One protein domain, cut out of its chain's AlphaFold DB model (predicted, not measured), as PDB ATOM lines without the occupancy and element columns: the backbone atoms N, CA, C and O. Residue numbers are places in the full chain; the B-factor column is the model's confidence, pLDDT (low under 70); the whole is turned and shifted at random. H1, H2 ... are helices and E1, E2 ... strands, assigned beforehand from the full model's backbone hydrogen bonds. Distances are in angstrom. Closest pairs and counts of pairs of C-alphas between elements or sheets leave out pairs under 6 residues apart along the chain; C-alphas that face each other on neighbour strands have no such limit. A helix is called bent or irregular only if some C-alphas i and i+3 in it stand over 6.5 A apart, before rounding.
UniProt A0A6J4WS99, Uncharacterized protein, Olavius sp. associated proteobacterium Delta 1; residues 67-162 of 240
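What this domain is: This is residues 67 to 162 of the 240 residues of an uncharacterized protein of Olavius sp. associated proteobacterium Delta 1 (UniProt A0A6J4WS99). Look for one six-stranded sheet curled like part of a barrel and folded back on itself: strands E3 and E4 make one leaf, E1, E6 and E5 the facing leaf, and the bent strand E2 is the hinge. Helix H2 packs beside the beginning of E4, the short H1 only grazes the sheet, and residues 140 to 145 of the loop between E5 and E6 stick out. The printed part has 96 residues, with two named helices and six named strands in the order E1 E2 E3 H1 H2 E4 E5 E6. The sheet, E4 E3 E2 E1 E6 E5, is mixed, and the class is mixed, helices and strands. The whole is compact, with a radius of gyration of the C-alphas of 13.3 A and spans of 32 by 31 by 29 A.

Where its parts are: Find C-alpha 67 at (184.407, 166.701, 163.891); there E1 begins, residues 67 to 69. E2, residues 74 to 84, runs 23.3 A and bends by 75 degrees at residue 78. E3, residues 88 to 96, covers 25.1 A. Next come H1, residues 102 to 105, and H2, residues 111 to 120, 14.2 A long from C-alpha 111 at (163.092, 164.900, 170.598). E4, residues 122 to 130, covers 25.2 A. E5 is residues 134 to 137, and E6, residues 148 to 151, ends at C-alpha 151, (183.912, 165.222, 156.586).

How they stand to each other: Start with E1, E2 and E3, a meander, each strand the antiparallel neighbour of the one before; E1 and E2 form a hairpin, as do E2 and E3. The pairing is staggered: residues 74 to 75 of E2 pair with E1, where N 67 and O 75 are 2.8 A apart, and residues 75 to 84 with E3, where N 78 and O 92 are 2.7 A apart. E4, an edge strand, is antiparallel to E3, with N 91 and O 127 at 2.9 A. On its other side E1 is parallel to E6 at 28 degrees, with N 68 and O 149 at 2.9 A. E5, the other edge strand, forms a hairpin with E6, with N 150 and O 135 at 2.8 A. H2 is on the sheet at a height of 5.5 A, only just over none of the strands, with 2 of its C-alphas falling on E4; its closest C-alphas to E4 are those of Gly 117 and Thr 123, 5.1 A apart. H1 only grazes the sheet with residues 104 to 105 and is apart from H2. In H2 every O i to N i+4 pair is within hydrogen-bond range; H1 is too short for such a pair.

The domain as a whole: The two C-alphas farthest apart are those of Trp 111 and Lys 140, 36.6 A. The printed part has no cut and no long link. Its mean pLDDT is 71.3; look for values under 70 in residues 97 to 109, 140 to 147 and 156 to 162, among others.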
ATOM      1  N   PHE A  67     184.952 166.824 165.225       80.69
ATOM      2  CA  PHE A  67     184.407 166.701 163.891       80.69
ATOM      3  C   PHE A  67     184.642 168.010 163.152       80.69
ATOM      4  O   PHE A  67     184.219 169.063 163.627       80.69
ATOM      5  N   VAL A  68     185.260 167.944 161.980       78.25
ATOM      6  CA  VAL A  68     185.499 169.114 161.135       78.25
ATOM      7  C   VAL A  68     184.908 168.850 159.761       78.25
ATOM      8  O   VAL A  68     185.285 167.910 159.060       78.25
ATOM      9  N   SER A  69     183.954 169.687 159.372       77.88
ATOM     10  CA  SER A  69     183.439 169.699 158.006       77.88
ATOM     11  C   SER A  69     184.290 170.584 157.111       77.88
ATOM     12  O   SER A  69     184.892 171.561 157.556       77.88
ATOM     13  N   TYR A  70     184.248 170.300 155.818       68.75
ATOM     14  CA  TYR A  70     184.906 171.122 154.813       68.75
ATOM     15  C   TYR A  70     184.370 172.554 154.720       68.75
ATOM     16  O   TYR A  70     185.091 173.474 154.359       68.75
ATOM     17  N   SER A  71     183.109 172.756 155.105       64.56
ATOM     18  CA  SER A  71     182.499 174.081 155.275       64.56
ATOM     19  C   SER A  71     183.081 174.889 156.450       64.56
ATOM     20  O   SER A  71     182.585 175.972 156.740       64.56
ATOM     21  N   GLY A  72     184.077 174.365 157.174       64.94
ATOM     22  CA  GLY A  72     184.672 175.012 158.347       64.94
ATOM     23  C   GLY A  72     183.832 174.887 159.623       64.94
ATOM     24  O   GLY A  72     184.209 175.421 160.664       64.94
ATOM     25  N   LEU A  73     182.703 174.169 159.584       71.50
ATOM     26  CA  LEU A  73     181.917 173.886 160.786       71.50
ATOM     27  C   LEU A  73     182.617 172.804 161.607       71.50
ATOM     28  O   LEU A  73     182.749 171.665 161.147       71.50
ATOM     29  N   GLY A  74     183.031 173.191 162.812       73.31
ATOM     30  CA  GLY A  74     183.581 172.316 163.841       73.31
ATOM     31  C   GLY A  74     182.519 171.876 164.849       73.31
ATOM     32  O   GLY A  74     181.651 172.657 165.253       73.31
ATOM     33  N   GLY A  75     182.592 170.620 165.265       79.75
ATOM     34  CA  GLY A  75     181.720 170.006 166.258       79.75
ATOM     35  C   GLY A  75     182.426 168.869 166.990       79.75
ATOM     36  O   GLY A  75     183.629 168.666 166.863       79.75
ATOM     37  N   ARG A  76     181.679 168.096 167.768       82.00
ATOM     38  CA  ARG A  76     182.168 166.884 168.427       82.00
ATOM     39  C   ARG A  76     181.375 165.702 167.920       82.00
ATOM     40  O   ARG A  76     180.144 165.715 167.945       82.00
ATOM     41  N   LEU A  77     182.068 164.664 167.475       83.00
ATOM     42  CA  LEU A  77     181.413 163.421 167.103       83.00
ATOM     43  C   LEU A  77     180.728 162.857 168.351       83.00
ATOM     44  O   LEU A  77     181.376 162.663 169.361       83.00
ATOM     45  N   MET A  78     179.424 162.616 168.326       76.81
ATOM     46  CA  MET A  78     178.706 161.988 169.433       76.81
ATOM     47  C   MET A  78     178.588 160.481 169.257       76.81
ATOM     48  O   MET A  78     178.801 159.747 170.222       76.81
ATOM     49  N   ILE A  79     178.225 160.034 168.058       79.44
ATOM     50  CA  ILE A  79     178.035 158.622 167.715       79.44
ATOM     51  C   ILE A  79     178.467 158.431 166.262       79.44
ATOM     52  O   ILE A  79     178.139 159.258 165.414       79.44
ATOM     53  N   GLY A  80     179.149 157.329 165.960       72.00
ATOM     54  CA  GLY A  80     179.462 156.925 164.591       72.00
ATOM     55  C   GLY A  80     180.925 156.531 164.391       72.00
ATOM     56  O   GLY A  80     181.714 156.631 165.332       72.00
ATOM     57  N   PRO A  81     181.290 156.090 163.175       78.12
ATOM     58  CA  PRO A  81     180.440 155.999 161.980       78.12
ATOM     59  C   PRO A  81     179.539 154.749 161.968       78.12
ATOM     60  O   PRO A  81     180.008 153.634 162.180       78.12
ATOM     61  N   ILE A  82     178.240 154.927 161.695       82.88
ATOM     62  CA  ILE A  82     177.268 153.834 161.508       82.88
ATOM     63  C   ILE A  82     177.074 153.610 160.009       82.88
ATOM     64  O   ILE A  82     176.679 154.528 159.292       82.88
ATOM     65  N   SER A  83     177.335 152.396 159.531       84.19
ATOM     66  CA  SER A  83     177.119 152.038 158.126       84.19
ATOM     67  C   SER A  83     175.626 151.936 157.805       84.19
ATOM     68  O   SER A  83     174.882 151.239 158.492       84.19
ATOM     69  N   LEU A  84     175.203 152.614 156.742       82.94
ATOM     70  CA  LEU A  84     173.863 152.561 156.161       82.94
ATOM     71  C   LEU A  84     173.885 151.775 154.832       82.94
ATOM     72  O   LEU A  84     174.949 151.632 154.214       82.94
ATOM     73  N   PRO A  85     172.728 151.280 154.352       77.44
ATOM     74  CA  PRO A  85     172.616 150.671 153.026       77.44
ATOM     75  C   PRO A  85     173.119 151.612 151.918       77.44
ATOM     76  O   PRO A  85     172.995 152.831 152.018       77.44
ATOM     77  N   GLY A  86     173.695 151.055 150.847       76.88
ATOM     78  CA  GLY A  86     174.183 151.847 149.707       76.88
ATOM     79  C   GLY A  86     175.552 152.512 149.912       76.88
ATOM     80  O   GLY A  86     175.860 153.497 149.246       76.88
ATOM     81  N   GLY A  87     176.379 152.003 150.835       77.38
ATOM     82  CA  GLY A  87     177.737 152.521 151.068       77.38
ATOM     83  C   GLY A  87     177.771 153.887 151.761       77.38
ATOM     84  O   GLY A  87     178.793 154.584 151.734       77.38
ATOM     85  N   GLN A  88     176.653 154.278 152.370       80.69
ATOM     86  CA  GLN A  88     176.541 155.493 153.160       80.69
ATOM     87  C   GLN A  88     176.977 155.242 154.604       80.69
ATOM     88  O   GLN A  88     176.938 154.124 155.114       80.69
ATOM     89  N   GLN A  89     177.406 156.303 155.269       84.56
ATOM     90  CA  GLN A  89     177.701 156.330 156.688       84.56
ATOM     91  C   GLN A  89     176.968 157.498 157.332       84.56
ATOM     92  O   GLN A  89     176.821 158.572 156.741       84.56
ATOM     93  N   LYS A  90     176.501 157.254 158.552       83.81
ATOM     94  CA  LYS A  90     175.833 158.222 159.409       83.81
ATOM     95  C   LYS A  90     176.662 158.458 160.662       83.81
ATOM     96  O   LYS A  90     177.054 157.511 161.347       83.81
ATOM     97  N   CYS A  91     176.852 159.726 160.989       84.19
ATOM     98  CA  CYS A  91     177.463 160.185 162.226       84.19
ATOM     99  C   CYS A  91     176.510 161.161 162.921       84.19
ATOM    100  O   CYS A  91     175.926 162.021 162.270       84.19
ATOM    101  N   LEU A  92     176.355 161.058 164.238       84.44
ATOM    102  CA  LEU A  92     175.763 162.130 165.035       84.44
ATOM    103  C   LEU A  92     176.875 163.037 165.524       84.44
ATOM    104  O   LEU A  92     177.831 162.559 166.132       84.44
ATOM    105  N   VAL A  93     176.733 164.334 165.290       82.06
ATOM    106  CA  VAL A  93     177.711 165.355 165.655       82.06
ATOM    107  C   VAL A  93     177.009 166.424 166.481       82.06
ATOM    108  O   VAL A  93     175.951 166.915 166.090       82.06
ATOM    109  N   SER A  94     177.579 166.784 167.628       83.81
ATOM    110  CA  SER A  94     177.148 167.948 168.389       83.81
ATOM    111  C   SER A  94     177.931 169.174 167.956       83.81
ATOM    112  O   SER A  94     179.157 169.183 167.906       83.81
ATOM    113  N   PHE A  95     177.212 170.235 167.653       79.06
ATOM    114  CA  PHE A  95     177.778 171.514 167.283       79.06
ATOM    115  C   PHE A  95     177.461 172.545 168.354       79.06
ATOM    116  O   PHE A  95     176.463 172.435 169.072       79.06
ATOM    117  N   ASN A  96     178.287 173.579 168.452       73.56
ATOM    118  CA  ASN A  96     177.944 174.704 169.300       73.56
ATOM    119  C   ASN A  96     176.754 175.456 168.687       73.56
ATOM    120  O   ASN A  96     176.756 175.813 167.509       73.56
ATOM    121  N   SER A  97     175.724 175.708 169.490       66.88
ATOM    122  CA  SER A  97     174.507 176.377 169.030       66.88
ATOM    123  C   SER A  97     174.779 177.807 168.538       66.88
ATOM    124  O   SER A  97     174.004 178.334 167.738       66.88
ATOM    125  N   SER A  98     175.873 178.443 168.972       67.19
ATOM    126  CA  SER A  98     176.284 179.771 168.496       67.19
ATOM    127  C   SER A  98     176.935 179.760 167.108       67.19
ATOM    128  O   SER A  98     176.762 180.727 166.372       67.19
ATOM    129  N   SER A  99     177.636 178.685 166.732       62.44
ATOM    130  CA  SER A  99     178.365 178.582 165.458       62.44
ATOM    131  C   SER A  99     177.532 177.993 164.318       62.44
ATOM    132  O   SER A  99     177.977 177.984 163.172       62.44
ATOM    133  N   LEU A 100     176.318 177.512 164.606       67.25
ATOM    134  CA  LEU A 100     175.443 176.926 163.595       67.25
ATOM    135  C   LEU A 100     174.681 177.986 162.780       67.25
ATOM    136  O   LEU A 100     174.022 178.850 163.375       67.25
ATOM    137  N   PRO A 101     174.635 177.866 161.440       68.50
ATOM    138  CA  PRO A 101     173.685 178.600 160.607       68.50
ATOM    139  C   PRO A 101     172.237 178.301 161.022       68.50
ATOM    140  O   PRO A 101     171.911 177.162 161.355       68.50
ATOM    141  N   LYS A 102     171.345 179.303 160.972       66.44
ATOM    142  CA  LYS A 102     169.933 179.161 161.396       66.44
ATOM    143  C   LYS A 102     169.208 178.004 160.690       66.44
ATOM    144  O   LYS A 102     168.526 177.242 161.358       66.44
ATOM    145  N   LEU A 103     169.465 177.800 159.394       62.97
ATOM    146  CA  LEU A 103     168.931 176.683 158.594       62.97
ATOM    147  C   LEU A 103     169.226 175.299 159.191       62.97
ATOM    148  O   LEU A 103     168.414 174.386 159.095       62.97
ATOM    149  N   LEU A 104     170.382 175.143 159.839       65.62
ATOM    150  CA  LEU A 104     170.775 173.895 160.477       65.62
ATOM    151  C   LEU A 104     170.226 173.762 161.898       65.62
ATOM    152  O   LEU A 104     170.201 172.650 162.417       65.62
ATOM    153  N   LYS A 105     169.770 174.843 162.545       64.81
ATOM    154  CA  LYS A 105     169.235 174.781 163.916       64.81
ATOM    155  C   LYS A 105     167.903 174.039 163.962       64.81
ATOM    156  O   LYS A 105     167.740 173.164 164.807       64.81
ATOM    157  N   ASP A 106     167.046 174.238 162.967       60.19
ATOM    158  CA  ASP A 106     165.653 173.773 163.021       60.19
ATOM    159  C   ASP A 106     165.461 172.272 162.706       60.19
ATOM    160  O   ASP A 106     164.461 171.671 163.083       60.19
ATOM    161  N   GLY A 107     166.435 171.601 162.082       53.56
ATOM    162  CA  GLY A 107     166.271 170.219 161.586       53.56
ATOM    163  C   GLY A 107     166.610 169.068 162.550       53.56
ATOM    164  O   GLY A 107     167.324 168.155 162.149       53.56
ATOM    165  N   THR A 108     166.273 169.124 163.843       55.91
ATOM    166  CA  THR A 108     166.568 167.998 164.768       55.91
ATOM    167  C   THR A 108     165.415 167.004 164.720       55.91
ATOM    168  O   THR A 108     164.360 167.278 165.274       55.91
ATOM    169  N   SER A 109     165.592 165.852 164.061       55.88
ATOM    170  CA  SER A 109     164.484 164.908 163.828       55.88
ATOM    171  C   SER A 109     164.062 164.093 165.059       55.88
ATOM    172  O   SER A 109     163.077 163.366 164.991       55.88
ATOM    173  N   ASN A 110     164.773 164.200 166.189       72.12
ATOM    174  CA  ASN A 110     164.518 163.370 167.364       72.12
ATOM    175  C   ASN A 110     164.479 164.196 168.658       72.12
ATOM    176  O   ASN A 110     165.465 164.841 169.026       72.12
ATOM    177  N   TRP A 111     163.350 164.136 169.369       74.44
ATOM    178  CA  TRP A 111     163.092 164.900 170.598       74.44
ATOM    179  C   TRP A 111     164.113 164.604 171.705       74.44
ATOM    180  O   TRP A 111     164.519 165.507 172.430       74.44
ATOM    181  N   PHE A 112     164.594 163.357 171.784       75.81
ATOM    182  CA  PHE A 112     165.625 162.952 172.737       75.81
ATOM    183  C   PHE A 112     166.929 163.735 172.522       75.81
ATOM    184  O   PHE A 112     167.499 164.279 173.463       75.81
ATOM    185  N   TRP A 113     167.378 163.870 171.270       74.38
ATOM    186  CA  TRP A 113     168.589 164.629 170.949       74.38
ATOM    187  C   TRP A 113     168.395 166.135 171.101       74.38
ATOM    188  O   TRP A 113     169.334 166.828 171.490       74.38
ATOM    189  N   ALA A 114     167.182 166.637 170.863       70.81
ATOM    190  CA  ALA A 114     166.838 168.024 171.162       70.81
ATOM    191  C   ALA A 114     166.911 168.312 172.674       70.81
ATOM    192  O   ALA A 114     167.481 169.324 173.076       70.81
ATOM    193  N   PHE A 115     166.420 167.394 173.513       71.12
ATOM    194  CA  PHE A 115     166.484 167.507 174.972       71.12
ATOM    195  C   PHE A 115     167.926 167.473 175.499       71.12
ATOM    196  O   PHE A 115     168.332 168.350 176.262       71.12
ATOM    197  N   ILE A 116     168.742 166.521 175.029       71.31
ATOM    198  CA  ILE A 116     170.177 166.468 175.366       71.31
ATOM    199  C   ILE A 116     170.897 167.738 174.889       71.31
ATOM    200  O   ILE A 116     171.742 168.284 175.603       71.31
ATOM    201  N   GLY A 117     170.549 168.237 173.703       65.62
ATOM    202  CA  GLY A 117     171.090 169.480 173.171       65.62
ATOM    203  C   GLY A 117     170.758 170.699 174.035       65.62
ATOM    204  O   GLY A 117     171.646 171.490 174.353       65.62
ATOM    205  N   MET A 118     169.513 170.801 174.508       66.00
ATOM    206  CA  MET A 118     169.061 171.874 175.399       66.00
ATOM    207  C   MET A 118     169.822 171.881 176.730       66.00
ATOM    208  O   MET A 118     170.281 172.937 177.158       66.00
ATOM    209  N   ILE A 119     170.017 170.714 177.355       68.56
ATOM    210  CA  ILE A 119     170.752 170.597 178.630       68.56
ATOM    211  C   ILE A 119     172.232 170.963 178.457       68.56
ATOM    212  O   ILE A 119     172.837 171.565 179.340       68.56
ATOM    213  N   THR A 120     172.826 170.599 177.322       65.44
ATOM    214  CA  THR A 120     174.265 170.783 177.069       65.44
ATOM    215  C   THR A 120     174.606 172.095 176.357       65.44
ATOM    216  O   THR A 120     175.784 172.391 176.165       65.44
ATOM    217  N   GLY A 121     173.607 172.878 175.936       66.75
ATOM    218  CA  GLY A 121     173.795 174.075 175.110       66.75
ATOM    219  C   GLY A 121     174.302 173.784 173.689       66.75
ATOM    220  O   GLY A 121     174.743 174.699 172.988       66.75
ATOM    221  N   THR A 122     174.251 172.529 173.240       75.56
ATOM    222  CA  THR A 122     174.746 172.101 171.923       75.56
ATOM    223  C   THR A 122     173.604 171.686 171.008       75.56
ATOM    224  O   THR A 122     172.558 171.233 171.453       75.56
ATOM    225  N   THR A 123     173.783 171.833 169.701       77.00
ATOM    226  CA  THR A 123     172.820 171.347 168.713       77.00
ATOM    227  C   THR A 123     173.348 170.049 168.118       77.00
ATOM    228  O   THR A 123     174.411 170.037 167.502       77.00
ATOM    229  N   ILE A 124     172.620 168.947 168.296       79.44
ATOM    230  CA  ILE A 124     173.019 167.628 167.789       79.44
ATOM    231  C   ILE A 124     172.399 167.419 166.410       79.44
ATOM    232  O   ILE A 124     171.188 167.547 166.256       79.44
ATOM    233  N   LYS A 125     173.208 167.096 165.402       79.38
ATOM    234  CA  LYS A 125     172.739 166.830 164.038       79.38
ATOM    235  C   LYS A 125     173.278 165.518 163.509       79.38
ATOM    236  O   LYS A 125     174.360 165.067 163.875       79.38
ATOM    237  N   GLU A 126     172.491 164.922 162.627       82.44
ATOM    238  CA  GLU A 126     172.876 163.732 161.887       82.44
ATOM    239  C   GLU A 126     173.556 164.163 160.586       82.44
ATOM    240  O   GLU A 126     172.980 164.902 159.792       82.44
ATOM    241  N   VAL A 127     174.788 163.712 160.378       82.56
ATOM    242  CA  VAL A 127     175.554 163.910 159.148       82.56
ATOM    243  C   VAL A 127     175.558 162.586 158.400       82.56
ATOM    244  O   VAL A 127     176.057 161.582 158.913       82.56
ATOM    245  N   ILE A 128     174.982 162.582 157.201       83.50
ATOM    246  CA  ILE A 128     174.902 161.410 156.326       83.50
ATOM    247  C   ILE A 128     175.718 161.703 155.069       83.50
ATOM    248  O   ILE A 128     175.572 162.760 154.458       83.50
ATOM    249  N   GLY A 129     176.572 160.766 154.675       81.75
ATOM    250  CA  GLY A 129     177.368 160.869 153.454       81.75
ATOM    251  C   GLY A 129     177.857 159.507 152.982       81.75
ATOM    252  O   GLY A 129     177.589 158.488 153.612       81.75
ATOM    253  N   ARG A 130     178.586 159.459 151.869       80.62
ATOM    254  CA  ARG A 130     179.280 158.241 151.422       80.62
ATOM    255  C   ARG A 130     180.464 157.949 152.338       80.62
ATOM    256  O   ARG A 130     181.090 158.873 152.847       80.62
ATOM    257  N   ARG A 131     180.833 156.673 152.482       73.88
ATOM    258  CA  ARG A 131     181.994 156.243 153.286       73.88
ATOM    259  C   ARG A 131     183.286 157.000 152.952       73.88
ATOM    260  O   ARG A 131     184.035 157.351 153.849       73.88
ATOM    261  N   GLU A 132     183.522 157.286 151.675       74.56
ATOM    262  CA  GLU A 132     184.708 158.023 151.207       74.56
ATOM    263  C   GLU A 132     184.743 159.488 151.654       74.56
ATOM    264  O   GLU A 132     185.770 160.141 151.516       74.56
ATOM    265  N   GLN A 133     183.629 160.024 152.156       75.94
ATOM    266  CA  GLN A 133     183.569 161.391 152.658       75.94
ATOM    267  C   GLN A 133     183.990 161.487 154.123       75.94
ATOM    268  O   GLN A 133     184.226 162.592 154.592       75.94
ATOM    269  N   PHE A 134     184.092 160.371 154.847       81.19
ATOM    270  CA  PHE A 134     184.499 160.361 156.247       81.19
ATOM    271  C   PHE A 134     185.946 159.886 156.364       81.19
ATOM    272  O   PHE A 134     186.266 158.739 156.050       81.19
ATOM    273  N   HIS A 135     186.820 160.762 156.849       80.62
ATOM    274  CA  HIS A 135     188.224 160.458 157.103       80.62
ATOM    275  C   HIS A 135     188.515 160.600 158.589       80.62
ATOM    276  O   HIS A 135     188.355 161.676 159.158       80.62
ATOM    277  N   PHE A 136     188.935 159.510 159.223       79.00
ATOM    278  CA  PHE A 136     189.379 159.537 160.609       79.00
ATOM    279  C   PHE A 136     190.892 159.724 160.648       79.00
ATOM    280  O   PHE A 136     191.620 158.975 159.998       79.00
ATOM    281  N   VAL A 137     191.346 160.721 161.398       73.19
ATOM    282  CA  VAL A 137     192.758 161.011 161.626       73.19
ATOM    283  C   VAL A 137     193.070 160.676 163.075       73.19
ATOM    284  O   VAL A 137     192.398 161.123 164.012       73.19
ATOM    285  N   GLU A 138     194.073 159.821 163.250       66.31
ATOM    286  CA  GLU A 138     194.472 159.328 164.558       66.31
ATOM    287  C   GLU A 138     195.124 160.428 165.404       66.31
ATOM    288  O   GLU A 138     195.652 161.419 164.907       66.31
ATOM    289  N   LYS A 139     195.127 160.215 166.724       70.19
ATOM    290  CA  LYS A 139     195.634 161.152 167.743       70.19
ATOM    291  C   LYS A 139     197.072 161.635 167.508       70.19
ATOM    292  O   LYS A 139     197.449 162.658 168.055       70.19
ATOM    293  N   LYS A 140     197.884 160.876 166.764       58.47
ATOM    294  CA  LYS A 140     199.295 161.199 166.496       58.47
ATOM    295  C   LYS A 140     199.463 162.352 165.507       58.47
ATOM    296  O   LYS A 140     200.458 163.060 165.591       58.47
ATOM    297  N   ASP A 141     198.475 162.553 164.639       54.47
ATOM    298  CA  ASP A 141     198.535 163.501 163.524       54.47
ATOM    299  C   ASP A 141     197.589 164.700 163.734       54.47
ATOM    300  O   ASP A 141     197.313 165.460 162.806       54.47
ATOM    301  N   CYS A 142     197.054 164.871 164.950       57.47
ATOM    302  CA  CYS A 142     196.101 165.925 165.285       57.47
ATOM    303  C   CYS A 142     196.468 166.615 166.604       57.47
ATOM    304  O   CYS A 142     196.870 165.963 167.564       57.47
ATOM    305  N   GLU A 143     196.249 167.930 166.685       56.28
ATOM    306  CA  GLU A 143     196.375 168.696 167.936       56.28
ATOM    307  C   GLU A 143     195.392 168.216 169.018       56.28
ATOM    308  O   GLU A 143     195.615 168.421 170.213       56.28
ATOM    309  N   ASN A 144     194.300 167.552 168.618       62.34
ATOM    310  CA  ASN A 144     193.318 167.014 169.543       62.34
ATOM    311  C   ASN A 144     193.748 165.627 170.068       62.34
ATOM    312  O   ASN A 144     193.825 164.668 169.291       62.34
ATOM    313  N   PRO A 145     193.905 165.450 171.397       58.81
ATOM    314  CA  PRO A 145     194.322 164.180 171.999       58.81
ATOM    315  C   PRO A 145     193.296 163.045 171.840       58.81
ATOM    316  O   PRO A 145     193.560 161.911 172.249       58.81
ATOM    317  N   ASN A 146     192.119 163.316 171.268       66.12
ATOM    318  CA  ASN A 146     191.062 162.333 171.017       66.12
ATOM    319  C   ASN A 146     190.905 161.957 169.537       66.12
ATOM    320  O   ASN A 146     190.075 161.104 169.219       66.12
ATOM    321  N   GLY A 147     191.745 162.519 168.663       69.50
ATOM    322  CA  GLY A 147     191.664 162.356 167.215       69.50
ATOM    323  C   GLY A 147     190.627 163.289 166.598       69.50
ATOM    324  O   GLY A 147     189.862 163.961 167.302       69.50
ATOM    325  N   CYS A 148     190.592 163.324 165.271       76.75
ATOM    326  CA  CYS A 148     189.617 164.121 164.540       76.75
ATOM    327  C   CYS A 148     188.998 163.342 163.379       76.75
ATOM    328  O   CYS A 148     189.596 162.445 162.787       76.75
ATOM    329  N   MET A 149     187.748 163.670 163.076       82.06
ATOM    330  CA  MET A 149     187.013 163.157 161.934       82.06
ATOM    331  C   MET A 149     186.767 164.304 160.962       82.06
ATOM    332  O   MET A 149     186.042 165.250 161.272       82.06
ATOM    333  N   PHE A 150     187.337 164.188 159.770       81.69
ATOM    334  CA  PHE A 150     187.096 165.096 158.665       81.69
ATOM    335  C   PHE A 150     185.948 164.590 157.802       81.69
ATOM    336  O   PHE A 150     185.932 163.433 157.374       81.69
ATOM    337  N   PHE A 151     184.999 165.478 157.518       81.81
ATOM    338  CA  PHE A 151     183.912 165.222 156.586       81.81
ATOM    339  C   PHE A 151     184.077 166.039 155.308       81.81
ATOM    340  O   PHE A 151     183.984 167.271 155.308       81.81
ATOM    341  N   LYS A 152     184.280 165.329 154.199       76.19
ATOM    342  CA  LYS A 152     184.417 165.863 152.845       76.19
ATOM    343  C   LYS A 152     183.041 166.105 152.223       76.19
ATOM    344  O   LYS A 152     182.587 165.396 151.320       76.19
ATOM    345  N   GLY A 153     182.369 167.121 152.744       69.75
ATOM    346  CA  GLY A 153     181.075 167.590 152.275       69.75
ATOM    347  C   GLY A 153     180.665 168.876 152.985       69.75
ATOM    348  O   GLY A 153     181.239 169.253 154.010       69.75
ATOM    349  N   ARG A 154     179.663 169.550 152.423       69.94
ATOM    350  CA  ARG A 154     179.038 170.731 153.014       69.94
ATOM    351  C   ARG A 154     177.805 170.313 153.799       69.94
ATOM    352  O   ARG A 154     176.927 169.645 153.265       69.94
ATOM    353  N   ILE A 155     177.773 170.672 155.078       71.81
ATOM    354  CA  ILE A 155     176.657 170.340 155.982       71.81
ATOM    355  C   ILE A 155     175.584 171.428 155.922       71.81
ATOM    356  O   ILE A 155     174.423 171.181 156.210       71.81
ATOM    357  N   ASP A 156     175.958 172.628 155.489       62.91
ATOM    358  CA  ASP A 156     175.110 173.810 155.374       62.91
ATOM    359  C   ASP A 156     174.229 173.845 154.115       62.91
ATOM    360  O   ASP A 156     173.513 174.822 153.908       62.91
ATOM    361  N   GLY A 157     174.252 172.797 153.283       52.50
ATOM    362  CA  GLY A 157     173.405 172.676 152.089       52.50
ATOM    363  C   GLY A 157     173.740 173.654 150.955       52.50
ATOM    364  O   GLY A 157     173.061 173.651 149.933       52.50
ATOM    365  N   ALA A 158     174.775 174.480 151.112       51.00
ATOM    366  CA  ALA A 158     175.252 175.395 150.084       51.00
ATOM    367  C   ALA A 158     176.118 174.666 149.036       51.00
ATOM    368  O   ALA A 158     176.729 173.635 149.324       51.00
ATOM    369  N   GLU A 159     176.200 175.215 147.818       43.72
ATOM    370  CA  GLU A 159     177.093 174.708 146.766       43.72
ATOM    371  C   GLU A 159     178.551 174.720 147.242       43.72
ATOM    372  O   GLU A 159     178.974 175.637 147.946       43.72
ATOM    373  N   LEU A 160     179.339 173.702 146.882       49.16
ATOM    374  CA  LEU A 160     180.775 173.632 147.175       49.16
ATOM    375  C   LEU A 160     181.513 174.814 146.519       49.16
ATOM    376  O   LEU A 160     181.972 174.723 145.386       49.16
ATOM    377  N   ARG A 161     181.663 175.921 147.255       40.62
ATOM    378  CA  ARG A 161     182.657 176.961 146.980       40.62
ATOM    379  C   ARG A 161     184.009 176.397 147.393       40.62
ATOM    380  O   ARG A 161     184.390 176.530 148.545       40.62
ATOM    381  N   ASP A 162     184.580 175.577 146.520       42.00
ATOM    382  CA  ASP A 162     185.996 175.618 146.139       42.00
ATOM    383  C   ASP A 162     186.338 174.368 145.313       42.00
ATOM    384  O   ASP A 162     186.663 173.306 145.862       42.00
TER     385      ASP A 162